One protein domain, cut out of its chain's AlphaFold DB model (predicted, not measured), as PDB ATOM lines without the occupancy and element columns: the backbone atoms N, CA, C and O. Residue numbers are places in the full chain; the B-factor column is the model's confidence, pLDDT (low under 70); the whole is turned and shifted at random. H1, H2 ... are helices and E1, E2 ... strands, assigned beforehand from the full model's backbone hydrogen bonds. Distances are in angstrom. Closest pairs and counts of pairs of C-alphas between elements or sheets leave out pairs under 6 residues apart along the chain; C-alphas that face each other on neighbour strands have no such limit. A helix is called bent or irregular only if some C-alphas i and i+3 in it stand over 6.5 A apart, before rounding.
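AT A GLANCE: This is residues 56 to 200 of the 719 residues of a protein of Xanthomonas arboricola (UniProt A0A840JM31). A small, strongly twisted sheet of four strands stands between helices: the long helix H2 crosses one face slantwise and runs on well past the sheet, H7 lies on that same side by the E3 edge, and H4 covers part of the opposite face. H1 packs on H2 away from the sheet, short H5 lies beyond H4, and residues 192 to 200 fold back from H8. The printed part has 145 residues, with eight named helices and four named strands in the order H1 E1 H2 H3 E2 H4 H5 E3 E4 H6 H7 H8. The sheet is mixed, in the order E1 E2 E4 E3, and the class is mixed, helices and strands. The whole is compact, with a radius of gyration of the C-alphas of 14.9 A and spans of 49 by 36 by 27 A.

IN THESE COORDINATES: Find C-alpha 58 at (126.845, 124.098, 155.008), where H1, residues 58 to 63, begins; it is irregular, with C-alphas 60 and 63 7.7 A apart. E1 follows at residues 68 to 70. At C-alpha 77, (132.831, 113.698, 154.765), H2 begins and runs 40.7 A to residue 104. Next come H3, residues 114 to 119, and E2, residues 124 to 128, 13.1 A long. Read on through H4, residues 130 to 139, 14.1 A, and H5, residues 142 to 145. E3, residues 151 to 154, is 10.0 A long, and E4, residues 159 to 163, is 13.2 A. H6 is residues 164 to 167, H7 is residues 176 to 186, 15.1 A long, and H8, residues 188 to 191, ends at C-alpha 191, (97.478, 118.316, 135.926).

HOW THE PARTS SIT: Start at the sheet. E1 and E2 are parallel, at 18 degrees, with N 127 and O 68 at 3.0 A. E2 and E4 are parallel, at 24 degrees, with N 126 and O 160 at 2.9 A. E4 and E3 form an antiparallel hairpin, with N 161 and O 152 at 2.8 A. E1, H2 with H3, and E2 make a strand-helix-strand unit, two parallel neighbour strands with helices between, and its crossover is left-handed. H2 is on the sheet at a height of 8.3 A, over E2, slantwise at 41 degrees on the local plane. H7, on the same face as H2, has a height of 7.3 A and is over none of the strands; its closest C-alphas to E3 are those of Ala 178 and Val 151, 5.6 A apart. H4 is on the opposite face at a height of 9.1 A. H3 only grazes the sheet; it touches H2, with Ala 119 and Gln 94 closest at 4.4 A between C-alphas, about perpendicular at 76 degrees. H1 touches H2 at a shallow tilt of 29 degrees, the same way, the C-alphas of Ser 60 and Gln 84 being closest at 6.0 A. H6 touches H7, with the C-alphas of Ala 167 and Ala 178 at 5.1 A. H5 is close to H4 but not clearly touching, and H7 and H8 meet only through their link. In H2, H3, H4 and H7 every O i to N i+4 pair is within hydrogen-bond range; H1 has 0 of 2, and 0 of 3 O i to N i+3 pairs.

THE WHOLE: The two C-alphas farthest apart are those of Glu 74 and Thr 106, 48.5 A. The printed part, residues 56 to 200, has no cut, and no link is long. Look for low confidence at residues 57 to 65, 70 to 81, 104 to 109, 111, 143 to 148 and 170 to 171, under 70; the mean pLDDT of the printed part is 78.1.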
ATOM      1  N   PRO A  56     121.729 122.173 159.297       70.81
ATOM      2  CA  PRO A  56     122.096 122.661 157.970       70.81
ATOM      3  C   PRO A  56     123.443 122.080 157.551       70.81
ATOM      4  O   PRO A  56     124.406 122.151 158.307       70.81
ATOM      5  N   LEU A  57     123.519 121.519 156.347       69.88
ATOM      6  CA  LEU A  57     124.772 120.991 155.824       69.88
ATOM      7  C   LEU A  57     125.464 122.067 154.982       69.88
ATOM      8  O   LEU A  57     125.125 122.239 153.809       69.88
ATOM      9  N   ASP A  58     126.381 122.828 155.583       59.84
ATOM     10  CA  ASP A  58     126.845 124.098 155.008       59.84
ATOM     11  C   ASP A  58     127.467 123.954 153.602       59.84
ATOM     12  O   ASP A  58     127.082 124.699 152.693       59.84
ATOM     13  N   ASP A  59     128.287 122.923 153.369       59.44
ATOM     14  CA  ASP A  59     128.939 122.634 152.077       59.44
ATOM     15  C   ASP A  59     128.085 121.811 151.082       59.44
ATOM     16  O   ASP A  59     128.518 121.483 149.975       59.44
ATOM     17  N   SER A  60     126.818 121.521 151.399       58.88
ATOM     18  CA  SER A  60     125.863 120.933 150.432       58.88
ATOM     19  C   SER A  60     125.291 121.955 149.434       58.88
ATOM     20  O   SER A  60     124.432 121.636 148.608       58.88
ATOM     21  N   ALA A  61     125.742 123.212 149.487       57.09
ATOM     22  CA  ALA A  61     125.194 124.323 148.708       57.09
ATOM     23  C   ALA A  61     125.515 124.288 147.193       57.09
ATOM     24  O   ALA A  61     125.133 125.218 146.479       57.09
ATOM     25  N   MET A  62     126.130 123.209 146.686       50.38
ATOM     26  CA  MET A  62     126.501 122.954 145.277       50.38
ATOM     27  C   MET A  62     125.403 123.265 144.240       50.38
ATOM     28  O   MET A  62     125.701 123.545 143.081       50.38
ATOM     29  N   THR A  63     124.128 123.227 144.642       50.88
ATOM     30  CA  THR A  63     122.959 123.454 143.770       50.88
ATOM     31  C   THR A  63     122.149 124.718 144.111       50.88
ATOM     32  O   THR A  63     121.086 124.949 143.532       50.88
ATOM     33  N   GLY A  64     122.644 125.568 145.021       56.22
ATOM     34  CA  GLY A  64     122.043 126.863 145.379       56.22
ATOM     35  C   GLY A  64     121.112 126.863 146.601       56.22
ATOM     36  O   GLY A  64     120.559 127.909 146.939       56.22
ATOM     37  N   LYS A  65     120.945 125.724 147.285       63.38
ATOM     38  CA  LYS A  65     120.319 125.615 148.616       63.38
ATOM     39  C   LYS A  65     121.014 124.537 149.441       63.38
ATOM     40  O   LYS A  65     121.311 123.470 148.915       63.38
ATOM     41  N   GLN A  66     121.190 124.796 150.734       70.38
ATOM     42  CA  GLN A  66     121.664 123.798 151.694       70.38
ATOM     43  C   GLN A  66     120.626 122.682 151.886       70.38
ATOM     44  O   GLN A  66     119.422 122.944 152.009       70.38
ATOM     45  N   ALA A  67     121.092 121.442 151.948       73.38
ATOM     46  CA  ALA A  67     120.339 120.322 152.484       73.38
ATOM     47  C   ALA A  67     120.172 120.459 154.007       73.38
ATOM     48  O   ALA A  67     120.981 121.092 154.691       73.38
ATOM     49  N   LEU A  68     119.116 119.841 154.532       78.50
ATOM     50  CA  LEU A  68     118.973 119.576 155.961       78.50
ATOM     51  C   LEU A  68     119.179 118.083 156.211       78.50
ATOM     52  O   LEU A  68     118.642 117.262 155.464       78.50
ATOM     53  N   VAL A  69     119.903 117.739 157.270       74.81
ATOM     54  CA  VAL A  69     120.167 116.345 157.650       74.81
ATOM     55  C   VAL A  69     119.802 116.087 159.108       74.81
ATOM     56  O   VAL A  69     119.933 116.969 159.953       74.81
ATOM     57  N   ALA A  70     119.357 114.868 159.403       67.81
ATOM     58  CA  ALA A  70     119.465 114.285 160.737       67.81
ATOM     59  C   ALA A  70     119.859 112.814 160.573       67.81
ATOM     60  O   ALA A  70     119.101 112.015 160.020       67.81
ATOM     61  N   LEU A  71     121.082 112.522 161.009       62.78
ATOM     62  CA  LEU A  71     121.772 111.236 160.951       62.78
ATOM     63  C   LEU A  71     122.247 110.913 162.376       62.78
ATOM     64  O   LEU A  71     122.462 111.835 163.169       62.78
ATOM     65  N   ASP A  72     122.421 109.635 162.702       55.25
ATOM     66  CA  ASP A  72     122.843 109.221 164.042       55.25
ATOM     67  C   ASP A  72     124.377 109.214 164.166       55.25
ATOM     68  O   ASP A  72     125.046 108.293 163.701       55.25
ATOM     69  N   GLY A  73     124.938 110.232 164.829       51.81
ATOM     70  CA  GLY A  73     126.369 110.318 165.155       51.81
ATOM     71  C   GLY A  73     127.093 111.515 164.536       51.81
ATOM     72  O   GLY A  73     126.472 112.463 164.053       51.81
ATOM     73  N   GLU A  74     128.425 111.499 164.604       47.66
ATOM     74  CA  GLU A  74     129.268 112.562 164.048       47.66
ATOM     75  C   GLU A  74     129.224 112.552 162.513       47.66
ATOM     76  O   GLU A  74     129.278 111.508 161.862       47.66
ATOM     77  N   PHE A  75     129.075 113.740 161.928       53.34
ATOM     78  CA  PHE A  75     128.812 113.892 160.504       53.34
ATOM     79  C   PHE A  75     130.114 113.790 159.690       53.34
ATOM     80  O   PHE A  75     130.954 114.684 159.755       53.34
ATOM     81  N   SER A  76     130.276 112.711 158.918       58.62
ATOM     82  CA  SER A  76     131.499 112.437 158.150       58.62
ATOM     83  C   SER A  76     131.474 112.995 156.720       58.62
ATOM     84  O   SER A  76     130.423 113.130 156.090       58.62
ATOM     85  N   GLU A  77     132.660 113.240 156.155       56.78
ATOM     86  CA  GLU A  77     132.831 113.698 154.765       56.78
ATOM     87  C   GLU A  77     132.215 112.724 153.741       56.78
ATOM     88  O   GLU A  77     131.679 113.143 152.717       56.78
ATOM     89  N   GLN A  78     132.186 111.422 154.045       58.66
ATOM     90  CA  GLN A  78     131.539 110.417 153.192       58.66
ATOM     91  C   GLN A  78     130.019 110.640 153.087       58.66
ATOM     92  O   GLN A  78     129.456 110.524 151.996       58.66
ATOM     93  N   ARG A  79     129.357 111.057 154.178       69.12
ATOM     94  CA  ARG A  79     127.929 111.427 154.166       69.12
ATOM     95  C   ARG A  79     127.665 112.753 153.450       69.12
ATOM     96  O   ARG A  79     126.595 112.918 152.864       69.12
ATOM     97  N   LEU A  80     128.626 113.685 153.434       69.94
ATOM     98  CA  LEU A  80     128.548 114.885 152.587       69.94
ATOM     99  C   LEU A  80     128.527 114.504 151.102       69.94
ATOM    100  O   LEU A  80     127.656 114.976 150.373       69.94
ATOM    101  N   VAL A  81     129.444 113.635 150.668       67.38
ATOM    102  CA  VAL A  81     129.556 113.201 149.265       67.38
ATOM    103  C   VAL A  81     128.310 112.427 148.812       67.38
ATOM    104  O   VAL A  81     127.776 112.720 147.742       67.38
ATOM    105  N   GLU A  82     127.792 111.512 149.638       78.88
ATOM    106  CA  GLU A  82     126.532 110.787 149.394       78.88
ATOM    107  C   GLU A  82     125.351 111.756 149.185       78.88
ATOM    108  O   GLU A  82     124.667 111.718 148.158       78.88
ATOM    109  N   VAL A  83     125.152 112.701 150.114       81.62
ATOM    110  CA  VAL A  83     124.083 113.707 150.015       81.62
ATOM    111  C   VAL A  83     124.270 114.613 148.791       81.62
ATOM    112  O   VAL A  83     123.290 114.893 148.097       81.62
ATOM    113  N   GLN A  84     125.498 115.032 148.469       78.19
ATOM    114  CA  GLN A  84     125.797 115.839 147.278       78.19
ATOM    115  C   GLN A  84     125.479 115.091 145.970       78.19
ATOM    116  O   GLN A  84     124.853 115.666 145.074       78.19
ATOM    117  N   ALA A  85     125.839 113.811 145.854       75.81
ATOM    118  CA  ALA A  85     125.522 112.993 144.681       75.81
ATOM    119  C   ALA A  85     123.999 112.831 144.505       75.81
ATOM    120  O   ALA A  85     123.443 113.058 143.423       75.81
ATOM    121  N   HIS A  86     123.284 112.578 145.601       87.31
ATOM    122  CA  HIS A  86     121.826 112.492 145.611       87.31
ATOM    123  C   HIS A  86     121.130 113.843 145.324       87.31
ATOM    124  O   HIS A  86     120.053 113.871 144.713       87.31
ATOM    125  N   GLN A  87     121.731 114.983 145.700       84.31
ATOM    126  CA  GLN A  87     121.271 116.319 145.292       84.31
ATOM    127  C   GLN A  87     121.383 116.525 143.774       84.31
ATOM    128  O   GLN A  87     120.478 117.123 143.187       84.31
ATOM    129  N   ILE A  88     122.429 116.006 143.117       78.06
ATOM    130  CA  ILE A  88     122.584 116.084 141.651       78.06
ATOM    131  C   ILE A  88     121.451 115.316 140.953       78.06
ATOM    132  O   ILE A  88     120.790 115.872 140.070       78.06
ATOM    133  N   THR A  89     121.144 114.084 141.382       85.69
ATOM    134  CA  THR A  89     120.002 113.312 140.844       85.69
ATOM    135  C   THR A  89     118.671 114.031 141.055       85.69
ATOM    136  O   THR A  89     117.842 114.103 140.139       85.69
ATOM    137  N   LEU A  90     118.458 114.605 142.244       89.56
ATOM    138  CA  LEU A  90     117.265 115.397 142.532       89.56
ATOM    139  C   LEU A  90     117.161 116.609 141.592       89.56
ATOM    140  O   LEU A  90     116.113 116.810 140.976       89.56
ATOM    141  N   GLN A  91     118.236 117.381 141.421       85.81
ATOM    142  CA  GLN A  91     118.265 118.548 140.536       85.81
ATOM    143  C   GLN A  91     118.049 118.160 139.063       85.81
ATOM    144  O   GLN A  91     117.334 118.863 138.340       85.81
ATOM    145  N   ALA A  92     118.594 117.026 138.612       84.94
ATOM    146  CA  ALA A  92     118.369 116.498 137.268       84.94
ATOM    147  C   ALA A  92     116.888 116.143 137.037       84.94
ATOM    148  O   ALA A  92     116.313 116.524 136.013       84.94
ATOM    149  N   ALA A  93     116.238 115.494 138.006       88.69
ATOM    150  CA  ALA A  93     114.816 115.158 137.954       88.69
ATOM    151  C   ALA A  93     113.902 116.399 138.005       88.69
ATOM    152  O   ALA A  93     112.940 116.491 137.236       88.69
ATOM    153  N   GLN A  94     114.224 117.383 138.853       91.44
ATOM    154  CA  GLN A  94     113.541 118.683 138.893       91.44
ATOM    155  C   GLN A  94     113.667 119.411 137.547       91.44
ATOM    156  O   GLN A  94     112.661 119.838 136.983       91.44
ATOM    157  N   SER A  95     114.877 119.466 136.983       86.69
ATOM    158  CA  SER A  95     115.168 120.096 135.686       86.69
ATOM    159  C   SER A  95     114.468 119.401 134.516       86.69
ATOM    160  O   SER A  95     114.006 120.063 133.585       86.69
ATOM    161  N   ALA A  96     114.370 118.068 134.547       86.25
ATOM    162  CA  ALA A  96     113.625 117.295 133.558       86.25
ATOM    163  C   ALA A  96     112.119 117.592 133.633       86.25
ATOM    164  O   ALA A  96     111.494 117.827 132.599       86.25
ATOM    165  N   LEU A  97     111.547 117.648 134.843       88.12
ATOM    166  CA  LEU A  97     110.139 118.005 135.019       88.12
ATOM    167  C   LEU A  97     109.873 119.464 134.621       88.12
ATOM    168  O   LEU A  97     108.910 119.719 133.909       88.12
ATOM    169  N   ALA A  98     110.735 120.413 134.994       86.94
ATOM    170  CA  ALA A  98     110.597 121.825 134.629       86.94
ATOM    171  C   ALA A  98     110.558 122.039 133.106       86.94
ATOM    172  O   ALA A  98     109.724 122.798 132.612       86.94
ATOM    173  N   LYS A  99     111.402 121.320 132.351       85.38
ATOM    174  CA  LYS A  99     111.366 121.312 130.878       85.38
ATOM    175  C   LYS A  99     110.034 120.778 130.346       85.38
ATOM    176  O   LYS A  99     109.447 121.417 129.480       85.38
ATOM    177  N   GLN A 100     109.524 119.675 130.899       84.06
ATOM    178  CA  GLN A 100     108.226 119.113 130.508       84.06
ATOM    179  C   GLN A 100     107.062 120.074 130.826       84.06
ATOM    180  O   GLN A 100     106.216 120.315 129.968       84.06
ATOM    181  N   LEU A 101     107.048 120.698 132.011       82.06
ATOM    182  CA  LEU A 101     106.036 121.694 132.391       82.06
ATOM    183  C   LEU A 101     106.036 122.913 131.454       82.06
ATOM    184  O   LEU A 101     104.972 123.452 131.167       82.06
ATOM    185  N   ALA A 102     107.201 123.325 130.952       79.62
ATOM    186  CA  ALA A 102     107.325 124.414 129.983       79.62
ATOM    187  C   ALA A 102     106.939 124.021 128.541       79.62
ATOM    188  O   ALA A 102     106.745 124.905 127.709       79.62
ATOM    189  N   GLN A 103     106.848 122.722 128.229       75.69
ATOM    190  CA  GLN A 103     106.599 122.198 126.878       75.69
ATOM    191  C   GLN A 103     105.176 121.650 126.681       75.69
ATOM    192  O   GLN A 103     104.617 121.807 125.599       75.69
ATOM    193  N   GLU A 104     104.587 121.019 127.699       66.75
ATOM    194  CA  GLU A 104     103.327 120.264 127.574       66.75
ATOM    195  C   GLU A 104     102.117 120.928 128.258       66.75
ATOM    196  O   GLU A 104     100.973 120.593 127.948       66.75
ATOM    197  N   ALA A 105     102.321 121.855 129.201       59.69
ATOM    198  CA  ALA A 105     101.261 122.249 130.131       59.69
ATOM    199  C   ALA A 105     100.277 123.297 129.571       59.69
ATOM    200  O   ALA A 105     100.428 124.502 129.780       59.69
ATOM    201  N   THR A 106      99.210 122.830 128.914       57.97
ATOM    202  CA  THR A 106      98.022 123.641 128.596       57.97
ATOM    203  C   THR A 106      96.751 122.990 129.167       57.97
ATOM    204  O   THR A 106      96.303 121.983 128.622       57.97
ATOM    205  N   PRO A 107      96.116 123.556 130.216       57.75
ATOM    206  CA  PRO A 107      96.539 124.727 130.990       57.75
ATOM    207  C   PRO A 107      97.783 124.454 131.854       57.75
ATOM    208  O   PRO A 107      98.094 123.311 132.179       57.75
ATOM    209  N   ALA A 108      98.471 125.523 132.262       60.72
ATOM    210  CA  ALA A 108      99.608 125.432 133.175       60.72
ATOM    211  C   ALA A 108      99.202 124.847 134.550       60.72
ATOM    212  O   ALA A 108      98.047 125.007 134.969       60.72
ATOM    213  N   PRO A 109     100.126 124.211 135.301       66.06
ATOM    214  CA  PRO A 109      99.831 123.716 136.642       66.06
ATOM    215  C   PRO A 109      99.489 124.874 137.584       66.06
ATOM    216  O   PRO A 109      99.943 126.005 137.399       66.06
ATOM    217  N   LYS A 110      98.733 124.592 138.650       73.19
ATOM    218  CA  LYS A 110      98.541 125.573 139.731       73.19
ATOM    219  C   LYS A 110      99.920 125.914 140.331       73.19
ATOM    220  O   LYS A 110     100.613 124.963 140.692       73.19
ATOM    221  N   PRO A 111     100.309 127.197 140.485       67.06
ATOM    222  CA  PRO A 111     101.655 127.570 140.938       67.06
ATOM    223  C   PRO A 111     102.098 126.905 142.250       67.06
ATOM    224  O   PRO A 111     103.253 126.513 142.385       67.06
ATOM    225  N   ASP A 112     101.165 126.701 143.182       77.38
ATOM    226  CA  ASP A 112     101.429 126.084 144.489       77.38
ATOM    227  C   ASP A 112     101.368 124.542 144.495       77.38
ATOM    228  O   ASP A 112     101.460 123.927 145.563       77.38
ATOM    229  N   SER A 113     101.171 123.883 143.344       87.12
ATOM    230  CA  SER A 113     101.076 122.417 143.295       87.12
ATOM    231  C   SER A 113     102.413 121.745 143.608       87.12
ATOM    232  O   SER A 113     103.478 122.318 143.389       87.12
ATOM    233  N   ILE A 114     102.377 120.503 144.101       88.50
ATOM    234  CA  ILE A 114     103.604 119.762 144.435       88.50
ATOM    235  C   ILE A 114     104.487 119.575 143.189       88.50
ATOM    236  O   ILE A 114     105.701 119.730 143.293       88.50
ATOM    237  N   ALA A 115     103.900 119.354 142.005       87.62
ATOM    238  CA  ALA A 115     104.640 119.300 140.741       87.62
ATOM    239  C   ALA A 115     105.363 120.613 140.412       87.62
ATOM    240  O   ALA A 115     106.558 120.591 140.117       87.62
ATOM    241  N   ALA A 116     104.668 121.752 140.501       86.06
ATOM    242  CA  ALA A 116     105.265 123.065 140.254       86.06
ATOM    243  C   ALA A 116     106.359 123.386 141.288       86.06
ATOM    244  O   ALA A 116     107.469 123.781 140.930       86.06
ATOM    245  N   ARG A 117     106.080 123.131 142.571       88.19
ATOM    246  CA  ARG A 117     107.002 123.376 143.686       88.19
ATOM    247  C   ARG A 117     108.254 122.497 143.636       88.19
ATOM    248  O   ARG A 117     109.329 122.990 143.984       88.19
ATOM    249  N   PHE A 118     108.132 121.242 143.201       90.12
ATOM    250  CA  PHE A 118     109.259 120.336 142.956       90.12
ATOM    251  C   PHE A 118     110.074 120.793 141.743       90.12
ATOM    252  O   PHE A 118     111.270 121.023 141.878       90.12
ATOM    253  N   ALA A 119     109.438 121.000 140.584       88.38
ATOM    254  CA  ALA A 119     110.116 121.412 139.352       88.38
ATOM    255  C   ALA A 119     110.894 122.733 139.499       88.38
ATOM    256  O   ALA A 119     111.971 122.880 138.932       88.38
ATOM    257  N   ALA A 120     110.375 123.676 140.291       85.75
ATOM    258  CA  ALA A 120     111.024 124.953 140.586       85.75
ATOM    259  C   ALA A 120     112.030 124.904 141.760       85.75
ATOM    260  O   ALA A 120     112.444 125.956 142.246       85.75
ATOM    261  N   GLY A 121     112.384 123.721 142.283       85.06
ATOM    262  CA  GLY A 121     113.343 123.573 143.390       85.06
ATOM    263  C   GLY A 121     112.921 124.286 144.685       85.06
ATOM    264  O   GLY A 121     113.761 124.676 145.499       85.06
ATOM    265  N   THR A 122     111.621 124.532 144.885       86.12
ATOM    266  CA  THR A 122     111.119 125.301 146.041       86.12
ATOM    267  C   THR A 122     110.958 124.457 147.300       86.12
ATOM    268  O   THR A 122     110.972 125.019 148.393       86.12
ATOM    269  N   LEU A 123     110.846 123.132 147.159       88.56
ATOM    270  CA  LEU A 123     110.848 122.197 148.282       88.56
ATOM    271  C   LEU A 123     112.279 122.050 148.823       88.56
ATOM    272  O   LEU A 123     113.188 121.721 148.064       88.56
ATOM    273  N   GLN A 124     112.479 122.289 150.119       87.06
ATOM    274  CA  GLN A 124     113.764 122.072 150.786       87.06
ATOM    275  C   GLN A 124     114.053 120.561 150.836       87.06
ATOM    276  O   GLN A 124     113.209 119.824 151.359       87.06
ATOM    277  N   PRO A 125     115.197 120.078 150.322       89.31
ATOM    278  CA  PRO A 125     115.568 118.681 150.470       89.31
ATOM    279  C   PRO A 125     115.995 118.396 151.915       89.31
ATOM    280  O   PRO A 125     116.713 119.185 152.537       89.31
ATOM    281  N   VAL A 126     115.529 117.268 152.440       89.56
ATOM    282  CA  VAL A 126     115.887 116.738 153.755       89.56
ATOM    283  C   VAL A 126     116.311 115.285 153.571       89.56
ATOM    284  O   VAL A 126     115.582 114.517 152.943       89.56
ATOM    285  N   TYR A 127     117.460 114.904 154.115       89.75
ATOM    286  CA  TYR A 127     117.974 113.537 154.037       89.75
ATOM    287  C   TYR A 127     118.075 112.962 155.449       89.75
ATOM    288  O   TYR A 127     118.613 113.609 156.349       89.75
ATOM    289  N   LEU A 128     117.497 111.781 155.643       87.62
ATOM    290  CA  LEU A 128     117.458 111.074 156.917       87.62
ATOM    291  C   LEU A 128     118.020 109.668 156.721       87.62
ATOM    292  O   LEU A 128     117.747 109.027 155.702       87.62
ATOM    293  N   ASP A 129     118.733 109.172 157.726       83.88
ATOM    294  CA  ASP A 129     118.960 107.737 157.856       83.88
ATOM    295  C   ASP A 129     117.633 107.011 158.095       83.88
ATOM    296  O   ASP A 129     116.693 107.571 158.668       83.88
ATOM    297  N   THR A 130     117.556 105.748 157.674       85.62
ATOM    298  CA  THR A 130     116.325 104.944 157.715       85.62
ATOM    299  C   THR A 130     115.669 104.932 159.101       85.62
ATOM    300  O   THR A 130     114.453 105.061 159.192       85.62
ATOM    301  N   ALA A 131     116.450 104.866 160.187       81.06
ATOM    302  CA  ALA A 131     115.926 104.902 161.556       81.06
ATOM    303  C   ALA A 131     115.206 106.229 161.881       81.06
ATOM    304  O   ALA A 131     114.061 106.221 162.340       81.06
ATOM    305  N   ALA A 132     115.832 107.369 161.571       81.38
ATOM    306  CA  ALA A 132     115.245 108.698 161.747       81.38
ATOM    307  C   ALA A 132     114.055 108.946 160.795       81.38
ATOM    308  O   ALA A 132     113.096 109.644 161.144       81.38
ATOM    309  N   PHE A 133     114.084 108.353 159.598       87.19
ATOM    310  CA  PHE A 133     112.983 108.387 158.636       87.19
ATOM    311  C   PHE A 133     111.767 107.580 159.123       87.19
ATOM    312  O   PHE A 133     110.637 108.078 159.064       87.19
ATOM    313  N   ASP A 134     111.988 106.384 159.670       83.81
ATOM    314  CA  ASP A 134     110.947 105.540 160.263       83.81
ATOM    315  C   ASP A 134     110.360 106.161 161.540       83.81
ATOM    316  O   ASP A 134     109.137 106.155 161.702       83.81
ATOM    317  N   GLU A 135     111.169 106.777 162.414       82.38
ATOM    318  CA  GLU A 135     110.655 107.518 163.578       82.38
ATOM    319  C   GLU A 135     109.790 108.714 163.138       82.38
ATOM    320  O   GLU A 135     108.661 108.891 163.617       82.38
ATOM    321  N   MET A 136     110.257 109.493 162.154       82.00
ATOM    322  CA  MET A 136     109.460 110.562 161.550       82.00
ATOM    323  C   MET A 136     108.123 110.012 161.027       82.00
ATOM    324  O   MET A 136     107.072 110.578 161.339       82.00
ATOM    325  N   ILE A 137     108.120 108.904 160.281       83.12
ATOM    326  CA  ILE A 137     106.908 108.268 159.737       83.12
ATOM    327  C   ILE A 137     105.999 107.688 160.839       83.12
ATOM    328  O   ILE A 137     104.764 107.741 160.721       83.12
ATOM    329  N   ALA A 138     106.564 107.204 161.943       79.94
ATOM    330  CA  ALA A 138     105.827 106.769 163.126       79.94
ATOM    331  C   ALA A 138     105.134 107.942 163.847       79.94
ATOM    332  O   ALA A 138     104.041 107.756 164.391       79.94
ATOM    333  N   SER A 139     105.688 109.159 163.781       76.50
ATOM    334  CA  SER A 139     105.042 110.376 164.299       76.50
ATOM    335  C   SER A 139     103.848 110.855 163.450       76.50
ATOM    336  O   SER A 139     102.967 111.563 163.947       76.50
ATOM    337  N   LEU A 140     103.778 110.464 162.169       78.31
ATOM    338  CA  LEU A 140     102.756 110.949 161.238       78.31
ATOM    339  C   LEU A 140     101.365 110.331 161.480       78.31
ATOM    340  O   LEU A 140     101.261 109.165 161.879       78.31
ATOM    341  N   PRO A 141     100.277 111.056 161.137       75.94
ATOM    342  CA  PRO A 141      98.928 110.499 161.074       75.94
ATOM    343  C   PRO A 141      98.837 109.277 160.151       75.94
ATOM    344  O   PRO A 141      99.458 109.235 159.093       75.94
ATOM    345  N   GLU A 142      97.974 108.326 160.502       71.06
ATOM    346  CA  GLU A 142      97.784 107.046 159.798       71.06
ATOM    347  C   GLU A 142      97.587 107.182 158.274       71.06
ATOM    348  O   GLU A 142      98.203 106.456 157.499       71.06
ATOM    349  N   HIS A 143      96.806 108.172 157.823       67.25
ATOM    350  CA  HIS A 143      96.578 108.435 156.396       67.25
ATOM    351  C   HIS A 143      97.814 108.984 155.660       67.25
ATOM    352  O   HIS A 143      97.945 108.782 154.456       67.25
ATOM    353  N   SER A 144      98.718 109.670 156.366       65.62
ATOM    354  CA  SER A 144     100.015 110.109 155.839       65.62
ATOM    355  C   SER A 144     101.019 108.956 155.844       65.62
ATOM    356  O   SER A 144     101.734 108.770 154.864       65.62
ATOM    357  N   ARG A 145     101.012 108.125 156.895       69.44
ATOM    358  CA  ARG A 145     101.837 106.913 157.009       69.44
ATOM    359  C   ARG A 145     101.539 105.914 155.889       69.44
ATOM    360  O   ARG A 145     102.447 105.506 155.181       69.44
ATOM    361  N   ALA A 146     100.262 105.624 155.638       61.81
ATOM    362  CA  ALA A 146      99.812 104.803 154.508       61.81
ATOM    363  C   ALA A 146     100.009 105.475 153.128       61.81
ATOM    364  O   ALA A 146      99.732 104.870 152.086       61.81
ATOM    365  N   ALA A 147     100.455 106.737 153.092       60.66
ATOM    366  CA  ALA A 147     100.777 107.443 151.863       60.66
ATOM    367  C   ALA A 147     102.278 107.498 151.544       60.66
ATOM    368  O   ALA A 147     102.594 107.647 150.359       60.66
ATOM    369  N   ALA A 148     103.143 107.355 152.552       63.53
ATOM    370  CA  ALA A 148     104.594 107.424 152.433       63.53
ATOM    371  C   ALA A 148     105.195 106.203 151.711       63.53
ATOM    372  O   ALA A 148     104.683 105.086 151.784       63.53
ATOM    373  N   GLY A 149     106.300 106.449 151.012       79.00
ATOM    374  CA  GLY A 149     107.314 105.446 150.681       79.00
ATOM    375  C   GLY A 149     108.668 105.964 151.189       79.00
ATOM    376  O   GLY A 149     108.661 106.823 152.068       79.00
ATOM    377  N   PRO A 150     109.809 105.584 150.587       89.12
ATOM    378  CA  PRO A 150     111.119 106.137 150.963       89.12
ATOM    379  C   PRO A 150     111.305 107.616 150.561       89.12
ATOM    380  O   PRO A 150     112.368 108.196 150.748       89.12
ATOM    381  N   VAL A 151     110.268 108.243 149.992       91.12
ATOM    382  CA  VAL A 151     110.196 109.687 149.750       91.12
ATOM    383  C   VAL A 151     108.875 110.216 150.300       91.12
ATOM    384  O   VAL A 151     107.807 109.662 150.016       91.12
ATOM    385  N   LEU A 152     108.945 111.313 151.050       89.12
ATOM    386  CA  LEU A 152     107.810 112.011 151.647       89.12
ATOM    387  C   LEU A 152     107.837 113.493 151.250       89.12
ATOM    388  O   LEU A 152     108.857 114.158 151.391       89.12
ATOM    389  N   VAL A 153     106.705 114.046 150.810       87.12
ATOM    390  CA  VAL A 153     106.565 115.496 150.587       87.12
ATOM    391  C   VAL A 153     105.736 116.109 151.713       87.12
ATOM    392  O   VAL A 153     104.515 115.949 151.747       87.12
ATOM    393  N   ASP A 154     106.381 116.864 152.605       83.88
ATOM    394  CA  ASP A 154     105.680 117.749 153.535       83.88
ATOM    395  C   ASP A 154     105.401 119.087 152.837       83.88
ATOM    396  O   ASP A 154     106.194 120.032 152.857       83.88
ATOM    397  N   ALA A 155     104.225 119.175 152.217       74.94
ATOM    398  CA  ALA A 155     103.769 120.392 151.557       74.94
ATOM    399  C   ALA A 155     103.495 121.566 152.525       74.94
ATOM    400  O   ALA A 155     103.458 122.709 152.056       74.94
ATOM    401  N   GLN A 156     103.319 121.314 153.833       77.44
ATOM    402  CA  GLN A 156     103.060 122.340 154.857       77.44
ATOM    403  C   GLN A 156     104.356 123.034 155.281       77.44
ATOM    404  O   GLN A 156     104.408 124.261 155.306       77.44
ATOM    405  N   GLN A 157     105.412 122.263 155.553       79.81
ATOM    406  CA  GLN A 157     106.752 122.794 155.836       79.81
ATOM    407  C   GLN A 157     107.533 123.139 154.559       79.81
ATOM    408  O   GLN A 157     108.575 123.783 154.628       79.81
ATOM    409  N   GLY A 158     107.043 122.718 153.388       83.62
ATOM    410  CA  GLY A 158     107.723 122.913 152.109       83.62
ATOM    411  C   GLY A 158     108.989 122.074 151.981       83.62
ATOM    412  O   GLY A 158     109.982 122.554 151.444       83.62
ATOM    413  N   ARG A 159     108.956 120.840 152.486       88.00
ATOM    414  CA  ARG A 159     110.085 119.906 152.521       88.00
ATOM    415  C   ARG A 159     109.817 118.697 151.630       88.00
ATOM    416  O   ARG A 159     108.671 118.269 151.474       88.00
ATOM    417  N   ILE A 160     110.879 118.135 151.072       90.94
ATOM    418  CA  ILE A 160     110.883 116.798 150.484       90.94
ATOM    419  C   ILE A 160     111.951 115.975 151.200       90.94
ATOM    420  O   ILE A 160     113.120 116.351 151.214       90.94
ATOM    421  N   VAL A 161     111.511 114.908 151.859       91.56
ATOM    422  CA  VAL A 161     112.320 114.081 152.753       91.56
ATOM    423  C   VAL A 161     112.614 112.747 152.079       91.56
ATOM    424  O   VAL A 161     111.695 112.118 151.548       91.56
ATOM    425  N   PHE A 162     113.874 112.328 152.123       92.62
ATOM    426  CA  PHE A 162     114.371 111.075 151.565       92.62
ATOM    427  C   PHE A 162     114.933 110.182 152.675       92.62
ATOM    428  O   PHE A 162     115.682 110.658 153.528       92.62
ATOM    429  N   ASP A 163     114.588 108.899 152.621       91.88
ATOM    430  CA  ASP A 163     115.289 107.815 153.313       91.88
ATOM    431  C   ASP A 163     116.560 107.483 152.525       91.88
ATOM    432  O   ASP A 163     116.455 106.986 151.401       91.88
ATOM    433  N   LEU A 164     117.746 107.766 153.066       87.19
ATOM    434  CA  LEU A 164     119.009 107.510 152.362       87.19
ATOM    435  C   LEU A 164     119.142 106.035 151.949       87.19
ATOM    436  O   LEU A 164     119.455 105.747 150.795       87.19
ATOM    437  N   GLY A 165     118.778 105.101 152.835       84.00
ATOM    438  CA  GLY A 165     118.915 103.660 152.600       84.00
ATOM    439  C   GLY A 165     117.969 103.066 151.549       84.00
ATOM    440  O   GLY A 165     118.209 101.958 151.070       84.00
ATOM    441  N   HIS A 166     116.895 103.773 151.171       88.31
ATOM    442  CA  HIS A 166     115.833 103.213 150.317       88.31
ATOM    443  C   HIS A 166     115.316 104.131 149.195       88.31
ATOM    444  O   HIS A 166     114.626 103.661 148.276       88.31
ATOM    445  N   ALA A 167     115.588 105.438 149.237       90.62
ATOM    446  CA  ALA A 167     115.136 106.374 148.206       90.62
ATOM    447  C   ALA A 167     115.963 106.262 146.919       90.62
ATOM    448  O   ALA A 167     115.452 106.499 145.818       90.62
ATOM    449  N   PHE A 168     117.223 105.865 147.056       89.19
ATOM    450  CA  PHE A 168     118.188 105.767 145.973       89.19
ATOM    451  C   PHE A 168     118.539 104.302 145.687       89.19
ATOM    452  O   PHE A 168     118.128 103.377 146.388       89.19
ATOM    453  N   ALA A 169     119.214 104.087 144.568       78.44
ATOM    454  CA  ALA A 169     119.677 102.807 144.059       78.44
ATOM    455  C   ALA A 169     121.083 103.012 143.462       78.44
ATOM    456  O   ALA A 169     121.419 104.152 143.125       78.44
ATOM    457  N   PRO A 170     121.897 101.948 143.298       69.44
ATOM    458  CA  PRO A 170     123.281 102.065 142.832       69.44
ATOM    459  C   PRO A 170     123.440 102.942 141.580       69.44
ATOM    460  O   PRO A 170     122.642 102.857 140.644       69.44
ATOM    461  N   GLY A 171     124.468 103.797 141.584       66.12
ATOM    462  CA  GLY A 171     124.631 104.868 140.593       66.12
ATOM    463  C   GLY A 171     123.697 106.066 140.818       66.12
ATOM    464  O   GLY A 171     123.213 106.650 139.850       66.12
ATOM    465  N   ASP A 172     123.394 106.383 142.082       71.62
ATOM    466  CA  ASP A 172     122.659 107.571 142.550       71.62
ATOM    467  C   ASP A 172     121.238 107.775 141.998       71.62
ATOM    468  O   ASP A 172     120.639 108.834 142.198       71.62
ATOM    469  N   THR A 173     120.647 106.796 141.306       81.38
ATOM    470  CA  THR A 173     119.308 106.959 140.710       81.38
ATOM    471  C   THR A 173     118.196 106.701 141.727       81.38
ATOM    472  O   THR A 173     118.356 105.899 142.640       81.38
ATOM    473  N   PHE A 174     117.019 107.318 141.564       88.25
ATOM    474  CA  PHE A 174     115.863 106.981 142.409       88.25
ATOM    475  C   PHE A 174     115.477 105.499 142.280       88.25
ATOM    476  O   PHE A 174     115.348 104.989 141.161       88.25
ATOM    477  N   SER A 175     115.198 104.840 143.406       88.19
ATOM    478  CA  SER A 175     114.655 103.476 143.449       88.19
ATOM    479  C   SER A 175     113.236 103.409 142.855       88.19
ATOM    480  O   SER A 175     112.527 104.415 142.794       88.19
ATOM    481  N   ASP A 176     112.756 102.234 142.428       84.94
ATOM    482  CA  ASP A 176     111.376 102.096 141.908       84.94
ATOM    483  C   ASP A 176     110.303 102.440 142.963       84.94
ATOM    484  O   ASP A 176     109.213 102.929 142.629       84.94
ATOM    485  N   ALA A 177     110.624 102.251 144.248       85.75
ATOM    486  CA  ALA A 177     109.801 102.690 145.368       85.75
ATOM    487  C   ALA A 177     109.763 104.227 145.464       85.75
ATOM    488  O   ALA A 177     108.676 104.805 145.552       85.75
ATOM    489  N   ALA A 178     110.914 104.899 145.346       89.44
ATOM    490  CA  ALA A 178     110.997 106.358 145.300       89.44
ATOM    491  C   ALA A 178     110.305 106.953 144.069       89.44
ATOM    492  O   ALA A 178     109.503 107.873 144.213       89.44
ATOM    493  N   ARG A 179     110.512 106.392 142.869       89.69
ATOM    494  CA  ARG A 179     109.787 106.782 141.642       89.69
ATOM    495  C   ARG A 179     108.279 106.635 141.826       89.69
ATOM    496  O   ARG A 179     107.515 107.506 141.417       89.69
ATOM    497  N   THR A 180     107.828 105.569 142.488       87.00
ATOM    498  CA  THR A 180     106.404 105.358 142.781       87.00
ATOM    499  C   THR A 180     105.853 106.376 143.786       87.00
ATOM    500  O   THR A 180     104.768 106.911 143.546       87.00
ATOM    501  N   ALA A 181     106.596 106.695 144.848       87.62
ATOM    502  CA  ALA A 181     106.231 107.724 145.824       87.62
ATOM    503  C   ALA A 181     106.196 109.129 145.191       87.62
ATOM    504  O   ALA A 181     105.175 109.814 145.271       87.62
ATOM    505  N   LEU A 182     107.250 109.517 144.464       89.50
ATOM    506  CA  LEU A 182     107.336 110.768 143.703       89.50
ATOM    507  C   LEU A 182     106.180 110.897 142.704       89.50
ATOM    508  O   LEU A 182     105.495 111.913 142.689       89.50
ATOM    509  N   ARG A 183     105.887 109.855 141.917       88.50
ATOM    510  CA  ARG A 183     104.788 109.858 140.934       88.50
ATOM    511  C   ARG A 183     103.424 110.102 141.584       88.50
ATOM    512  O   ARG A 183     102.591 110.789 140.998       88.50
ATOM    513  N   LYS A 184     103.211 109.559 142.785       87.25
ATOM    514  CA  LYS A 184     101.996 109.752 143.590       87.25
ATOM    515  C   LYS A 184     101.931 111.146 144.227       87.25
ATOM    516  O   LYS A 184     100.845 111.704 144.315       87.25
ATOM    517  N   ALA A 185     103.064 111.708 144.648       87.75
ATOM    518  CA  ALA A 185     103.136 113.036 145.263       87.75
ATOM    519  C   ALA A 185     103.053 114.186 144.240       87.75
ATOM    520  O   ALA A 185     102.476 115.229 144.537       87.75
ATOM    521  N   LEU A 186     103.615 114.000 143.042       88.38
ATOM    522  CA  LEU A 186     103.601 114.983 141.953       88.38
ATOM    523  C   LEU A 186     102.248 115.038 141.220       88.38
ATOM    524  O   LEU A 186     101.919 116.076 140.658       88.38
ATOM    525  N   ASP A 187     101.493 113.930 141.204       85.69
ATOM    526  CA  ASP A 187     100.163 113.771 140.581       85.69
ATOM    527  C   ASP A 187      99.999 114.477 139.216       85.69
ATOM    528  O   ASP A 187      99.065 115.237 138.951       85.69
ATOM    529  N   LEU A 188     100.951 114.215 138.315       84.94
ATOM    530  CA  LEU A 188     101.022 114.855 136.996       84.94
ATOM    531  C   LEU A 188      99.745 114.642 136.163       84.94
ATOM    532  O   LEU A 188      99.354 115.512 135.385       84.94
ATOM    533  N   ARG A 189      99.032 113.530 136.387       82.00
ATOM    534  CA  ARG A 189      97.762 113.224 135.710       82.00
ATOM    535  C   ARG A 189      96.613 114.127 136.153       82.00
ATOM    536  O   ARG A 189      95.824 114.520 135.298       82.00
ATOM    537  N   ALA A 190      96.540 114.532 137.424       78.94
ATOM    538  CA  ALA A 190      95.590 115.560 137.867       78.94
ATOM    539  C   ALA A 190      95.896 116.960 137.290       78.94
ATOM    540  O   ALA A 190      95.057 117.861 137.353       78.94
ATOM    541  N   HIS A 191      97.078 117.136 136.692       71.50
ATOM    542  CA  HIS A 191      97.478 118.316 135.926       71.50
ATOM    543  C   HIS A 191      97.413 118.121 134.398       71.50
ATOM    544  O   HIS A 191      97.814 119.017 133.664       71.50
ATOM    545  N   GLY A 192      96.883 116.991 133.910       73.62
ATOM    546  CA  GLY A 192      96.733 116.711 132.474       73.62
ATOM    547  C   GLY A 192      98.028 116.325 131.747       73.62
ATOM    548  O   GLY A 192      98.037 116.285 130.522       73.62
ATOM    549  N   LEU A 193      99.105 116.041 132.484       77.06
ATOM    550  CA  LEU A 193     100.443 115.786 131.950       77.06
ATOM    551  C   LEU A 193     100.763 114.289 131.886       77.06
ATOM    552  O   LEU A 193     100.333 113.497 132.735       77.06
ATOM    553  N   GLU A 194     101.583 113.903 130.909       81.88
ATOM    554  CA  GLU A 194     102.147 112.557 130.855       81.88
ATOM    555  C   GLU A 194     103.197 112.346 131.956       81.88
ATOM    556  O   GLU A 194     103.801 113.278 132.486       81.88
ATOM    557  N   THR A 195     103.434 111.088 132.325       82.38
ATOM    558  CA  THR A 195     104.513 110.771 133.275       82.38
ATOM    559  C   THR A 195     105.848 110.781 132.520       82.38
ATOM    560  O   THR A 195     105.948 110.057 131.532       82.38
ATOM    561  N   PRO A 196     106.889 111.528 132.926       81.81
ATOM    562  CA  PRO A 196     108.170 111.511 132.221       81.81
ATOM    563  C   PRO A 196     108.865 110.151 132.351       81.81
ATOM    564  O   PRO A 196     108.656 109.428 133.323       81.81
ATOM    565  N   GLY A 197     109.718 109.799 131.382       79.00
ATOM    566  CA  GLY A 197     110.340 108.469 131.290       79.00
ATOM    567  C   GLY A 197     111.094 108.020 132.549       79.00
ATOM    568  O   GLY A 197     110.957 106.871 132.949       79.00
ATOM    569  N   TRP A 198     111.800 108.934 133.225       82.88
ATOM    570  CA  TRP A 198     112.511 108.662 134.485       82.88
ATOM    571  C   TRP A 198     111.580 108.340 135.671       82.88
ATOM    572  O   TRP A 198     112.009 107.738 136.653       82.88
ATOM    573  N   LEU A 199     110.304 108.730 135.572       82.19
ATOM    574  CA  LEU A 199     109.255 108.554 136.580       82.19
ATOM    575  C   LEU A 199     108.247 107.448 136.197       82.19
ATOM    576  O   LEU A 199     107.374 107.087 136.992       82.19
ATOM    577  N   LYS A 200     108.354 106.883 134.984       76.75
ATOM    578  CA  LYS A 200     107.700 105.615 134.639       76.75
ATOM    579  C   LYS A 200     108.489 104.474 135.313       76.75
ATOM    580  O   LYS A 200     109.717 104.534 135.343       76.75
TER     581      LYS A 200